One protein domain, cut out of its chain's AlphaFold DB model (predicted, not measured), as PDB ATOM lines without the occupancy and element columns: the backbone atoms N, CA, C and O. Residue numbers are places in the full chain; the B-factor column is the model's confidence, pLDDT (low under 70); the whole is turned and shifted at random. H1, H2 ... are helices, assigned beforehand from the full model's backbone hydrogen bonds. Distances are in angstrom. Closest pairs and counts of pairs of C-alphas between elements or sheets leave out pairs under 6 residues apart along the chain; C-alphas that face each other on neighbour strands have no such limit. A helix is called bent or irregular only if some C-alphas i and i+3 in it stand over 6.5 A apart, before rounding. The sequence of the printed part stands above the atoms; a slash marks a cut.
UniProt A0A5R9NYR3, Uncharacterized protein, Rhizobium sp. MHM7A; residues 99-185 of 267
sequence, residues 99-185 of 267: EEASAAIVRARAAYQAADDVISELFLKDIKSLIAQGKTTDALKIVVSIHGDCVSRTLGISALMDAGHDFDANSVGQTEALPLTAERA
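This is residues 99 to 185 of the 267 residues of an uncharacterized protein of Rhizobium sp. MHM7A (UniProt A0A5R9NYR3). What shape is this? A long helical arm, residues 99 to 115 of H1a, sticks out from a compact head in which H1b, H2 and H3 make an up-and-down triangle. What builds it? The printed part has 87 residues with four named helices, H1 to H4, all helix; it is loose, with a radius of gyration of the C-alphas of 15.2 A, spanning 52 by 25 by 22 A.

Where is H1? Residues 99 to 132, from C-alpha 99 at (22.689, -3.713, -29.846), were assigned as one helix by hydrogen bonds, but it is bent, with C-alphas 122 and 125 6.5 A apart: H1a, 99 to 122, is 35.3 A long, and H1b is 125 to 132. What follows? H2 is residues 136 to 145, H3 151 to 162 and H4 182 to 185, ending at C-alpha 185, (34.906, 25.299, -44.088).

Which helices touch? Among them, H1b and H2 form a hairpin at a shallow tilt of 24 degrees, their closest C-alphas, Ile 127 and Ala 139, 4.8 A apart. H2 and H3 form another, at 16 degrees, closest at C-alphas Val 143 and Arg 153, 5.5 A. And the backbones? Every O i to N i+4 pair is within hydrogen-bond range in H1a, H1b, H2 and H3; H4 is too short for one.

Which link is long? H3 to H4, 19 residues. Any cut or low confidence? The printed part has no cut, and no printed residue is under 70 in pLDDT.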
ATOM      1  N   GLU A  99      21.555  -4.044 -30.702       92.75
ATOM      2  CA  GLU A  99      22.689  -3.713 -29.846       92.75
ATOM      3  C   GLU A  99      23.736  -2.908 -30.628       92.75
ATOM      4  O   GLU A  99      24.197  -1.860 -30.169       92.75
ATOM      5  N   GLU A 100      24.045  -3.335 -31.854       92.62
ATOM      6  CA  GLU A 100      24.932  -2.623 -32.774       92.62
ATOM      7  C   GLU A 100      24.377  -1.249 -33.155       92.62
ATOM      8  O   GLU A 100      25.105  -0.254 -33.094       92.62
ATOM      9  N   ALA A 101      23.088  -1.171 -33.502       92.12
ATOM     10  CA  ALA A 101      22.426   0.088 -33.834       92.12
ATOM     11  C   ALA A 101      22.392   1.054 -32.635       92.12
ATOM     12  O   ALA A 101      22.638   2.253 -32.791       92.12
ATOM     13  N   SER A 102      22.161   0.530 -31.429       92.62
ATOM     14  CA  SER A 102      22.161   1.303 -30.182       92.62
ATOM     15  C   SER A 102      23.553   1.840 -29.839       92.62
ATOM     16  O   SER A 102      23.706   3.005 -29.476       92.62
ATOM     17  N   ALA A 103      24.604   1.035 -30.009       93.56
ATOM     18  CA  ALA A 103      25.975   1.504 -29.818       93.56
ATOM     19  C   ALA A 103      26.388   2.524 -30.896       93.56
ATOM     20  O   ALA A 103      27.107   3.487 -30.608       93.56
ATOM     21  N   ALA A 104      25.931   2.335 -32.137       92.62
ATOM     22  CA  ALA A 104      26.218   3.239 -33.244       92.62
ATOM     23  C   ALA A 104      25.628   4.636 -33.017       92.62
ATOM     24  O   ALA A 104      26.344   5.616 -33.226       92.62
ATOM     25  N   ILE A 105      24.383   4.744 -32.536       94.00
ATOM     26  CA  ILE A 105      23.773   6.054 -32.268       94.00
ATOM     27  C   ILE A 105      24.480   6.809 -31.139       94.00
ATOM     28  O   ILE A 105      24.683   8.013 -31.255       94.00
ATOM     29  N   VAL A 106      24.932   6.120 -30.083       95.31
ATOM     30  CA  VAL A 106      25.665   6.762 -28.977       95.31
ATOM     31  C   VAL A 106      26.971   7.371 -29.489       95.31
ATOM     32  O   VAL A 106      27.260   8.535 -29.210       95.31
ATOM     33  N   ARG A 107      27.735   6.616 -30.291       95.00
ATOM     34  CA  ARG A 107      28.978   7.115 -30.903       95.00
ATOM     35  C   ARG A 107      28.718   8.265 -31.874       95.00
ATOM     36  O   ARG A 107      29.419   9.272 -31.818       95.00
ATOM     37  N   ALA A 108      27.722   8.122 -32.747       94.94
ATOM     38  CA  ALA A 108      27.401   9.136 -33.745       94.94
ATOM     39  C   ALA A 108      26.932  10.446 -33.097       94.94
ATOM     40  O   ALA A 108      27.359  11.518 -33.515       94.94
ATOM     41  N   ARG A 109      26.136  10.365 -32.025       94.31
ATOM     42  CA  ARG A 109      25.681  11.531 -31.262       94.31
ATOM     43  C   ARG A 109      26.825  12.229 -30.537       94.31
ATOM     44  O   ARG A 109      26.887  13.451 -30.563       94.31
ATOM     45  N   ALA A 110      27.737  11.475 -29.921       95.75
ATOM     46  CA  ALA A 110      28.917  12.051 -29.278       95.75
ATOM     47  C   ALA A 110      29.816  12.783 -30.291       95.75
ATOM     48  O   ALA A 110      30.238  13.907 -30.038       95.75
ATOM     49  N   ALA A 111      30.051  12.180 -31.462       96.19
ATOM     50  CA  ALA A 111      30.807  12.816 -32.540       96.19
ATOM     51  C   ALA A 111      30.101  14.068 -33.086       96.19
ATOM     52  O   ALA A 111      30.748  15.079 -33.339       96.19
ATOM     53  N   TYR A 112      28.775  14.012 -33.236       95.56
ATOM     54  CA  TYR A 112      27.977  15.153 -33.669       95.56
ATOM     55  C   TYR A 112      28.024  16.310 -32.662       95.56
ATOM     56  O   TYR A 112      28.271  17.439 -33.068       95.56
ATOM     57  N   GLN A 113      27.892  16.027 -31.360       95.25
ATOM     58  CA  GLN A 113      28.018  17.043 -30.309       95.25
ATOM     59  C   GLN A 113      29.402  17.699 -30.319       95.25
ATOM     60  O   GLN A 113      29.496  18.920 -30.301       95.25
ATOM     61  N   ALA A 114      30.471  16.902 -30.411       96.12
ATOM     62  CA  ALA A 114      31.829  17.438 -30.475       96.12
ATOM     63  C   ALA A 114      32.027  18.361 -31.692       96.12
ATOM     64  O   ALA A 114      32.685  19.392 -31.586       96.12
ATOM     65  N   ALA A 115      31.432  18.025 -32.841       96.19
ATOM     66  CA  ALA A 115      31.470  18.891 -34.016       96.19
ATOM     67  C   ALA A 115      30.641  20.179 -33.829       96.19
ATOM     68  O   ALA A 115      31.082  21.248 -34.247       96.19
ATOM     69  N   ASP A 116      29.468  20.104 -33.186       94.19
ATOM     70  CA  ASP A 116      28.641  21.274 -32.833       94.19
ATOM     71  C   ASP A 116      29.391  22.241 -31.897       94.19
ATOM     72  O   ASP A 116      29.325  23.463 -32.078       94.19
ATOM     73  N   ASP A 117      30.146  21.710 -30.934       95.06
ATOM     74  CA  ASP A 117      30.948  22.504 -29.998       95.06
ATOM     75  C   ASP A 117      32.059  23.270 -30.740       95.06
ATOM     76  O   ASP A 117      32.211  24.479 -30.553       95.06
ATOM     77  N   VAL A 118      32.759  22.619 -31.677       96.44
ATOM     78  CA  VAL A 118      33.785  23.267 -32.519       96.44
ATOM     79  C   VAL A 118      33.191  24.395 -33.370       96.44
ATOM     80  O   VAL A 118      33.749  25.494 -33.427       96.44
ATOM     81  N   ILE A 119      32.037  24.173 -34.012       94.69
ATOM     82  CA  ILE A 119      31.346  25.234 -34.768       94.69
ATOM     83  C   ILE A 119      30.951  26.387 -33.843       94.69
ATOM     84  O   ILE A 119      31.107  27.558 -34.192       94.69
ATOM     85  N   SER A 120      30.445  26.076 -32.653       93.62
ATOM     86  CA  SER A 120      30.073  27.089 -31.667       93.62
ATOM     87  C   SER A 120      31.262  27.975 -31.294       93.62
ATOM     88  O   SER A 120      31.140  29.202 -31.324       93.62
ATOM     89  N   GLU A 121      32.424  27.387 -31.013       94.38
ATOM     90  CA  GLU A 121      33.642  28.126 -30.665       94.38
ATOM     91  C   GLU A 121      34.141  29.022 -31.808       94.38
ATOM     92  O   GLU A 121      34.448  30.196 -31.580       94.38
ATOM     93  N   LEU A 122      34.166  28.501 -33.040       94.12
ATOM     94  CA  LEU A 122      34.698  29.206 -34.213       94.12
ATOM     95  C   LEU A 122      33.813  30.353 -34.716       94.12
ATOM     96  O   LEU A 122      34.312  31.294 -35.343       94.12
ATOM     97  N   PHE A 123      32.498  30.276 -34.497       94.56
ATOM     98  CA  PHE A 123      31.549  31.254 -35.033       94.56
ATOM     99  C   PHE A 123      30.948  32.159 -33.953       94.56
ATOM    100  O   PHE A 123      30.936  33.380 -34.120       94.56
ATOM    101  N   LEU A 124      30.461  31.609 -32.833       94.38
ATOM    102  CA  LEU A 124      29.700  32.400 -31.854       94.38
ATOM    103  C   LEU A 124      30.561  33.428 -31.128       94.38
ATOM    104  O   LEU A 124      30.057  34.493 -30.767       94.38
ATOM    105  N   LYS A 125      31.849  33.138 -30.917       93.38
ATOM    106  CA  LYS A 125      32.787  34.090 -30.309       93.38
ATOM    107  C   LYS A 125      32.892  35.370 -31.140       93.38
ATOM    108  O   LYS A 125      32.773  36.468 -30.594       93.38
ATOM    109  N   ASP A 126      33.044  35.225 -32.452       94.25
ATOM    110  CA  ASP A 126      33.174  36.350 -33.377       94.25
ATOM    111  C   ASP A 126      31.855  37.105 -33.540       94.25
ATOM    112  O   ASP A 126      31.849  38.334 -33.495       94.25
ATOM    113  N   ILE A 127      30.730  36.384 -33.633       96.25
ATOM    114  CA  ILE A 127      29.388  36.985 -33.672       96.25
ATOM    115  C   ILE A 127      29.167  37.868 -32.438       96.25
ATOM    116  O   ILE A 127      28.845  39.048 -32.569       96.25
ATOM    117  N   LYS A 128      29.400  37.329 -31.234       95.81
ATOM    118  CA  LYS A 128      29.228  38.073 -29.976       95.81
ATOM    119  C   LYS A 128      30.180  39.266 -29.879       95.81
ATOM    120  O   LYS A 128      29.774  40.328 -29.418       95.81
ATOM    121  N   SER A 129      31.423  39.111 -30.335       96.62
ATOM    122  CA  SER A 129      32.406  40.200 -30.368       96.62
ATOM    123  C   SER A 129      31.968  41.344 -31.289       96.62
ATOM    124  O   SER A 129      32.032  42.509 -30.898       96.62
ATOM    125  N   LEU A 130      31.471  41.032 -32.491       97.25
ATOM    126  CA  LEU A 130      30.963  42.031 -33.434       97.25
ATOM    127  C   LEU A 130      29.706  42.729 -32.907       97.25
ATOM    128  O   LEU A 130      29.603  43.951 -33.010       97.25
ATOM    129  N   ILE A 131      28.795  41.985 -32.276       97.50
ATOM    130  CA  ILE A 131      27.615  42.545 -31.609       97.50
ATOM    131  C   ILE A 131      28.027  43.523 -30.502       97.50
ATOM    132  O   ILE A 131      27.523  44.643 -30.465       97.50
ATOM    133  N   ALA A 132      28.987  43.155 -29.648       97.06
ATOM    134  CA  ALA A 132      29.485  44.028 -28.582       97.06
ATOM    135  C   ALA A 132      30.133  45.324 -29.111       97.06
ATOM    136  O   ALA A 132      30.151  46.338 -28.419       97.06
ATOM    137  N   GLN A 133      30.637  45.307 -30.348       97.25
ATOM    138  CA  GLN A 133      31.167  46.481 -31.052       97.25
ATOM    139  C   GLN A 133      30.087  47.291 -31.796       97.25
ATOM    140  O   GLN A 133      30.425  48.248 -32.491       97.25
ATOM    141  N   GLY A 134      28.812  46.898 -31.719       95.44
ATOM    142  CA  GLY A 134      27.711  47.516 -32.466       95.44
ATOM    143  C   GLY A 134      27.668  47.152 -33.956       95.44
ATOM    144  O   GLY A 134      26.887  47.729 -34.708       95.44
ATOM    145  N   LYS A 135      28.477  46.187 -34.411       95.94
ATOM    146  CA  LYS A 135      28.573  45.759 -35.818       95.94
ATOM    147  C   LYS A 135      27.613  44.606 -36.117       95.94
ATOM    148  O   LYS A 135      28.024  43.519 -36.524       95.94
ATOM    149  N   THR A 136      26.322  44.826 -35.890       95.75
ATOM    150  CA  THR A 136      25.307  43.762 -35.984       95.75
ATOM    151  C   THR A 136      25.114  43.244 -37.415       95.75
ATOM    152  O   THR A 136      24.932  42.045 -37.596       95.75
ATOM    153  N   THR A 137      25.259  44.086 -38.443       92.12
ATOM    154  CA  THR A 137      25.214  43.645 -39.851       92.12
ATOM    155  C   THR A 137      26.375  42.714 -40.205       92.12
ATOM    156  O   THR A 137      26.164  41.699 -40.860       92.12
ATOM    157  N   ASP A 138      27.599  42.996 -39.753       92.75
ATOM    158  CA  ASP A 138      28.736  42.104 -40.020       92.75
ATOM    159  C   ASP A 138      28.624  40.794 -39.231       92.75
ATOM    160  O   ASP A 138      28.963  39.729 -39.745       92.75
ATOM    161  N   ALA A 139      28.074  40.845 -38.014       95.69
ATOM    162  CA  ALA A 139      27.711  39.645 -37.268       95.69
ATOM    163  C   ALA A 139      26.656  38.809 -38.019       95.69
ATOM    164  O   ALA A 139      26.800  37.588 -38.104       95.69
ATOM    165  N   LEU A 140      25.651  39.447 -38.634       93.56
ATOM    166  CA  LEU A 140      24.667  38.767 -39.479       93.56
ATOM    167  C   LEU A 140      25.326  38.072 -40.677       93.56
ATOM    168  O   LEU A 140      24.997  36.921 -40.945       93.56
ATOM    169  N   LYS A 141      26.307  38.689 -41.348       89.88
ATOM    170  CA  LYS A 141      27.042  38.034 -42.450       89.88
ATOM    171  C   LYS A 141      27.719  36.729 -42.014       89.88
ATOM    172  O   LYS A 141      27.749  35.773 -42.788       89.88
ATOM    173  N   ILE A 142      28.239  36.667 -40.782       92.06
ATOM    174  CA  ILE A 142      28.778  35.422 -40.207       92.06
ATOM    175  C   ILE A 142      27.649  34.424 -39.936       92.06
ATOM    176  O   ILE A 142      27.772  33.257 -40.278       92.06
ATOM    177  N   VAL A 143      26.527  34.861 -39.363       92.69
ATOM    178  CA  VAL A 143      25.369  33.984 -39.112       92.69
ATOM    179  C   VAL A 143      24.829  33.368 -40.408       92.69
ATOM    180  O   VAL A 143      24.485  32.187 -40.432       92.69
ATOM    181  N   VAL A 144      24.777  34.139 -41.496       88.12
ATOM    182  CA  VAL A 144      24.302  33.668 -42.805       88.12
ATOM    183  C   VAL A 144      25.270  32.662 -43.444       88.12
ATOM    184  O   VAL A 144      24.817  31.808 -44.206       88.12
ATOM    185  N   SER A 145      26.567  32.691 -43.114       86.12
ATOM    186  CA  SER A 145      27.542  31.722 -43.644       86.12
ATOM    187  C   SER A 145      27.503  30.351 -42.954       86.12
ATOM    188  O   SER A 145      28.034  29.376 -43.488       86.12
ATOM    189  N   ILE A 146      26.843  30.244 -41.795       89.44
ATOM    190  CA  ILE A 146      26.642  28.979 -41.079       89.44
ATOM    191  C   ILE A 146      25.532  28.167 -41.759       89.44
ATOM    192  O   ILE A 146      24.500  28.706 -42.164       89.44
ATOM    193  N   HIS A 147      25.709  26.843 -41.836       87.69
ATOM    194  CA  HIS A 147      24.696  25.941 -42.384       87.69
ATOM    195  C   HIS A 147      23.326  26.111 -41.698       87.69
ATOM    196  O   HIS A 147      23.233  26.227 -40.475       87.69
ATOM    197  N   GLY A 148      22.246  26.064 -42.490       84.94
ATOM    198  CA  GLY A 148      20.881  26.370 -42.048       84.94
ATOM    199  C   GLY A 148      20.380  25.555 -40.852       84.94
ATOM    200  O   GLY A 148      19.709  26.107 -39.986       84.94
ATOM    201  N   ASP A 149      20.757  24.276 -40.807       86.19
ATOM    202  CA  ASP A 149      20.370  23.313 -39.765       86.19
ATOM    203  C   ASP A 149      21.268  23.342 -38.511       86.19
ATOM    204  O   ASP A 149      21.046  22.561 -37.587       86.19
ATOM    205  N   CYS A 150      22.320  24.163 -38.479       90.31
ATOM    206  CA  CYS A 150      23.245  24.193 -37.348       90.31
ATOM    207  C   CYS A 150      22.673  25.020 -36.190       90.31
ATOM    208  O   CYS A 150      22.218  26.149 -36.383       90.31
ATOM    209  N   VAL A 151      22.755  24.492 -34.965       91.81
ATOM    210  CA  VAL A 151      22.260  25.171 -33.754       91.81
ATOM    211  C   VAL A 151      22.957  26.517 -33.544       91.81
ATOM    212  O   VAL A 151      22.309  27.493 -33.167       91.81
ATOM    213  N   SER A 152      24.249  26.616 -33.869       93.12
ATOM    214  CA  SER A 152      25.020  27.863 -33.776       93.12
ATOM    215  C   SER A 152      24.451  28.983 -34.643       93.12
ATOM    216  O   SER A 152      24.544  30.152 -34.266       93.12
ATOM    217  N   ARG A 153      23.794  28.658 -35.762       92.88
ATOM    218  CA  ARG A 153      23.075  29.654 -36.563       92.88
ATOM    219  C   ARG A 153      21.895  30.224 -35.782       92.88
ATOM    220  O   ARG A 153      21.769  31.439 -35.682       92.88
ATOM    221  N   THR A 154      21.072  29.363 -35.183       94.12
ATOM    222  CA  THR A 154      19.931  29.771 -34.348       94.12
ATOM    223  C   THR A 154      20.380  30.614 -33.156       94.12
ATOM    224  O   THR A 154      19.799  31.663 -32.894       94.12
ATOM    225  N   LEU A 155      21.451  30.206 -32.469       95.75
ATOM    226  CA  LEU A 155      22.020  30.967 -31.353       95.75
ATOM    227  C   LEU A 155      22.558  32.334 -31.798       95.75
ATOM    228  O   LEU A 155      22.378  33.323 -31.092       95.75
ATOM    229  N   GLY A 156      23.183  32.407 -32.976       95.56
ATOM    230  CA  GLY A 156      23.631  33.665 -33.567       95.56
ATOM    231  C   GLY A 156      22.477  34.606 -33.922       95.56
ATOM    232  O   GLY A 156      22.549  35.794 -33.611       95.56
ATOM    233  N   ILE A 157      21.389  34.082 -34.502       95.06
ATOM    234  CA  ILE A 157      20.160  34.853 -34.764       95.06
ATOM    235  C   ILE A 157      19.570  35.371 -33.450       95.06
ATOM    236  O   ILE A 157      19.271  36.557 -33.356       95.06
ATOM    237  N   SER A 158      19.459  34.516 -32.429       96.25
ATOM    238  CA  SER A 158      18.961  34.922 -31.108       96.25
ATOM    239  C   SER A 158      19.794  36.064 -30.528       96.25
ATOM    240  O   SER A 158      19.238  37.071 -30.110       96.25
ATOM    241  N   ALA A 159      21.127  35.963 -30.580       96.62
ATOM    242  CA  ALA A 159      22.010  37.013 -30.079       96.62
ATOM    243  C   ALA A 159      21.844  38.348 -30.832       96.62
ATOM    244  O   ALA A 159      21.953  39.412 -30.229       96.62
ATOM    245  N   LEU A 160      21.578  38.305 -32.142       96.69
ATOM    246  CA  LEU A 160      21.286  39.498 -32.943       96.69
ATOM    247  C   LEU A 160      19.935  40.121 -32.577       96.69
ATOM    248  O   LEU A 160      19.841  41.344 -32.489       96.69
ATOM    249  N   MET A 161      18.909  39.296 -32.344       95.44
ATOM    250  CA  MET A 161      17.599  39.762 -31.877       95.44
ATOM    251  C   MET A 161      17.712  40.444 -30.513       95.44
ATOM    252  O   MET A 161      17.219  41.556 -30.347       95.44
ATOM    253  N   ASP A 162      18.433  39.830 -29.572       96.31
ATOM    254  CA  ASP A 162      18.663  40.386 -28.233       96.31
ATOM    255  C   ASP A 162      19.436  41.714 -28.283       96.31
ATOM    256  O   ASP A 162      19.233  42.600 -27.452       96.31
ATOM    257  N   ALA A 163      20.304  41.881 -29.285       95.12
ATOM    258  CA  ALA A 163      21.043  43.115 -29.536       95.12
ATOM    259  C   ALA A 163      20.235  44.197 -30.280       95.12
ATOM    260  O   ALA A 163      20.774  45.271 -30.551       95.12
ATOM    261  N   GLY A 164      18.973  43.930 -30.634       93.62
ATOM    262  CA  GLY A 164      18.112  44.871 -31.349       93.62
ATOM    263  C   GLY A 164      18.462  45.041 -32.829       93.62
ATOM    264  O   GLY A 164      18.270  46.125 -33.377       93.62
ATOM    265  N   HIS A 165      19.007  44.009 -33.483       93.69
ATOM    266  CA  HIS A 165      19.233  44.048 -34.928       93.69
ATOM    267  C   HIS A 165      17.908  44.170 -35.700       93.69
ATOM    268  O   HIS A 165      16.961  43.424 -35.451       93.69
ATOM    269  N   ASP A 166      17.866  45.086 -36.669       90.75
ATOM    270  CA  ASP A 166      16.708  45.312 -37.535       90.75
ATOM    271  C   ASP A 166      16.721  44.344 -38.731       90.75
ATOM    272  O   ASP A 166      17.363  44.588 -39.758       90.75
ATOM    273  N   PHE A 167      15.998  43.234 -38.580       90.00
ATOM    274  CA  PHE A 167      15.843  42.218 -39.621       90.00
ATOM    275  C   PHE A 167      14.919  42.641 -40.771       90.00
ATOM    276  O   PHE A 167      14.962  41.997 -41.822       90.00
ATOM    277  N   ASP A 168      14.118  43.698 -40.605       88.00
ATOM    278  CA  ASP A 168      13.285  44.234 -41.686       88.00
ATOM    279  C   ASP A 168      14.148  45.047 -42.656       88.00
ATOM    280  O   ASP A 168      13.989  44.943 -43.875       88.00
ATOM    281  N   ALA A 169      15.114  45.804 -42.126       84.44
ATOM    282  CA  ALA A 169      16.103  46.514 -42.935       84.44
ATOM    283  C   ALA A 169      17.186  45.584 -43.511       84.44
ATOM    284  O   ALA A 169      17.621  45.786 -44.644       84.44
ATOM    285  N   ASN A 170      17.638  44.580 -42.746       82.75
ATOM    286  CA  ASN A 170      18.683  43.635 -43.160       82.75
ATOM    287  C   ASN A 170      18.288  42.192 -42.824       82.75
ATOM    288  O   ASN A 170      18.641  41.638 -41.785       82.75
ATOM    289  N   SER A 171      17.553  41.550 -43.731       84.62
ATOM    290  CA  SER A 171      17.104  40.174 -43.521       84.62
ATOM    291  C   SER A 171      18.198  39.139 -43.815       84.62
ATOM    292  O   SER A 171      19.097  39.345 -44.635       84.62
ATOM    293  N   VAL A 172      18.071  37.957 -43.203       82.06
ATOM    294  CA  VAL A 172      18.925  36.781 -43.464       82.06
ATOM    295  C   VAL A 172      18.952  36.411 -44.954       82.06
ATOM    296  O   VAL A 172      19.989  36.003 -45.458       82.06
ATOM    297  N   GLY A 173      17.820  36.541 -45.657       75.50
ATOM    298  CA  GLY A 173      17.692  36.154 -47.069       75.50
ATOM    299  C   GLY A 173      18.234  37.182 -48.066       75.50
ATOM    300  O   GLY A 173      18.396  36.855 -49.238       75.50
ATOM    301  N   GLN A 174      18.492  38.413 -47.621       77.50
ATOM    302  CA  GLN A 174      19.033  39.497 -48.451       77.50
ATOM    303  C   GLN A 174      20.487  39.830 -48.109       77.50
ATOM    304  O   GLN A 174      21.155  40.521 -48.874       77.50
ATOM    305  N   THR A 175      20.976  39.347 -46.969       81.31
ATOM    306  CA  THR A 175      22.348  39.584 -46.529       81.31
ATOM    307  C   THR A 175      23.287  38.586 -47.189       81.31
ATOM    308  O   THR A 175      23.104  37.374 -47.089       81.31
ATOM    309  N   GLU A 176      24.323  39.099 -47.842       79.75
ATOM    310  CA  GLU A 176      25.393  38.270 -48.379       79.75
ATOM    311  C   GLU A 176      26.235  37.677 -47.241       79.75
ATOM    312  O   GLU A 176      26.646  38.374 -46.311       79.75
ATOM    313  N   ALA A 177      26.476  36.371 -47.303       78.25
ATOM    314  CA  ALA A 177      27.286  35.666 -46.321       78.25
ATOM    315  C   ALA A 177      28.747  36.135 -46.360       78.25
ATOM    316  O   ALA A 177      29.296  36.420 -47.423       78.25
ATOM    317  N   LEU A 178      29.411  36.140 -45.204       82.25
ATOM    318  CA  LEU A 178      30.859  36.325 -45.164       82.25
ATOM    319  C   LEU A 178      31.550  35.092 -45.782       82.25
ATOM    320  O   LEU A 178      31.215  33.972 -45.373       82.25
ATOM    321  N   PRO A 179      32.545  35.261 -46.677       78.31
ATOM    322  CA  PRO A 179      33.324  34.143 -47.194       78.31
ATOM    323  C   PRO A 179      33.933  33.303 -46.068       78.31
ATOM    324  O   PRO A 179      34.454  33.825 -45.076       78.31
ATOM    325  N   LEU A 180      33.860  31.980 -46.214       84.12
ATOM    326  CA  LEU A 180      34.408  31.057 -45.225       84.12
ATOM    327  C   LEU A 180      35.938  31.046 -45.290       84.12
ATOM    328  O   LEU A 180      36.535  30.958 -46.363       84.12
ATOM    329  N   THR A 181      36.577  31.054 -44.121       86.75
ATOM    330  CA  THR A 181      37.987  30.664 -44.007       86.75
ATOM    331  C   THR A 181      38.121  29.153 -44.210       86.75
ATOM    332  O   THR A 181      37.160  28.407 -44.004       86.75
ATOM    333  N   ALA A 182      39.318  28.679 -44.574       88.19
ATOM    334  CA  ALA A 182      39.581  27.244 -44.726       88.19
ATOM    335  C   ALA A 182      39.233  26.457 -43.447       88.19
ATOM    336  O   ALA A 182      38.546  25.445 -43.513       88.19
ATOM    337  N   GLU A 183      39.615  26.978 -42.279       93.19
ATOM    338  CA  GLU A 183      39.293  26.396 -40.970       93.19
ATOM    339  C   GLU A 183      37.779  26.253 -40.743       93.19
ATOM    340  O   GLU A 183      37.298  25.175 -40.397       93.19
ATOM    341  N   ARG A 184      37.006  27.314 -41.010       91.25
ATOM    342  CA  ARG A 184      35.542  27.289 -40.879       91.25
ATOM    343  C   ARG A 184      34.888  26.318 -41.858       91.25
ATOM    344  O   ARG A 184      33.926  25.647 -41.494       91.25
ATOM    345  N   ALA A 185      35.404  26.230 -43.082       91.06
ATOM    346  CA  ALA A 185      34.906  25.299 -44.088       91.06
ATOM    347  C   ALA A 185      35.183  23.833 -43.708       91.06
ATOM    348  O   ALA A 185      34.290  22.995 -43.837       91.06
TER     349      ALA A 185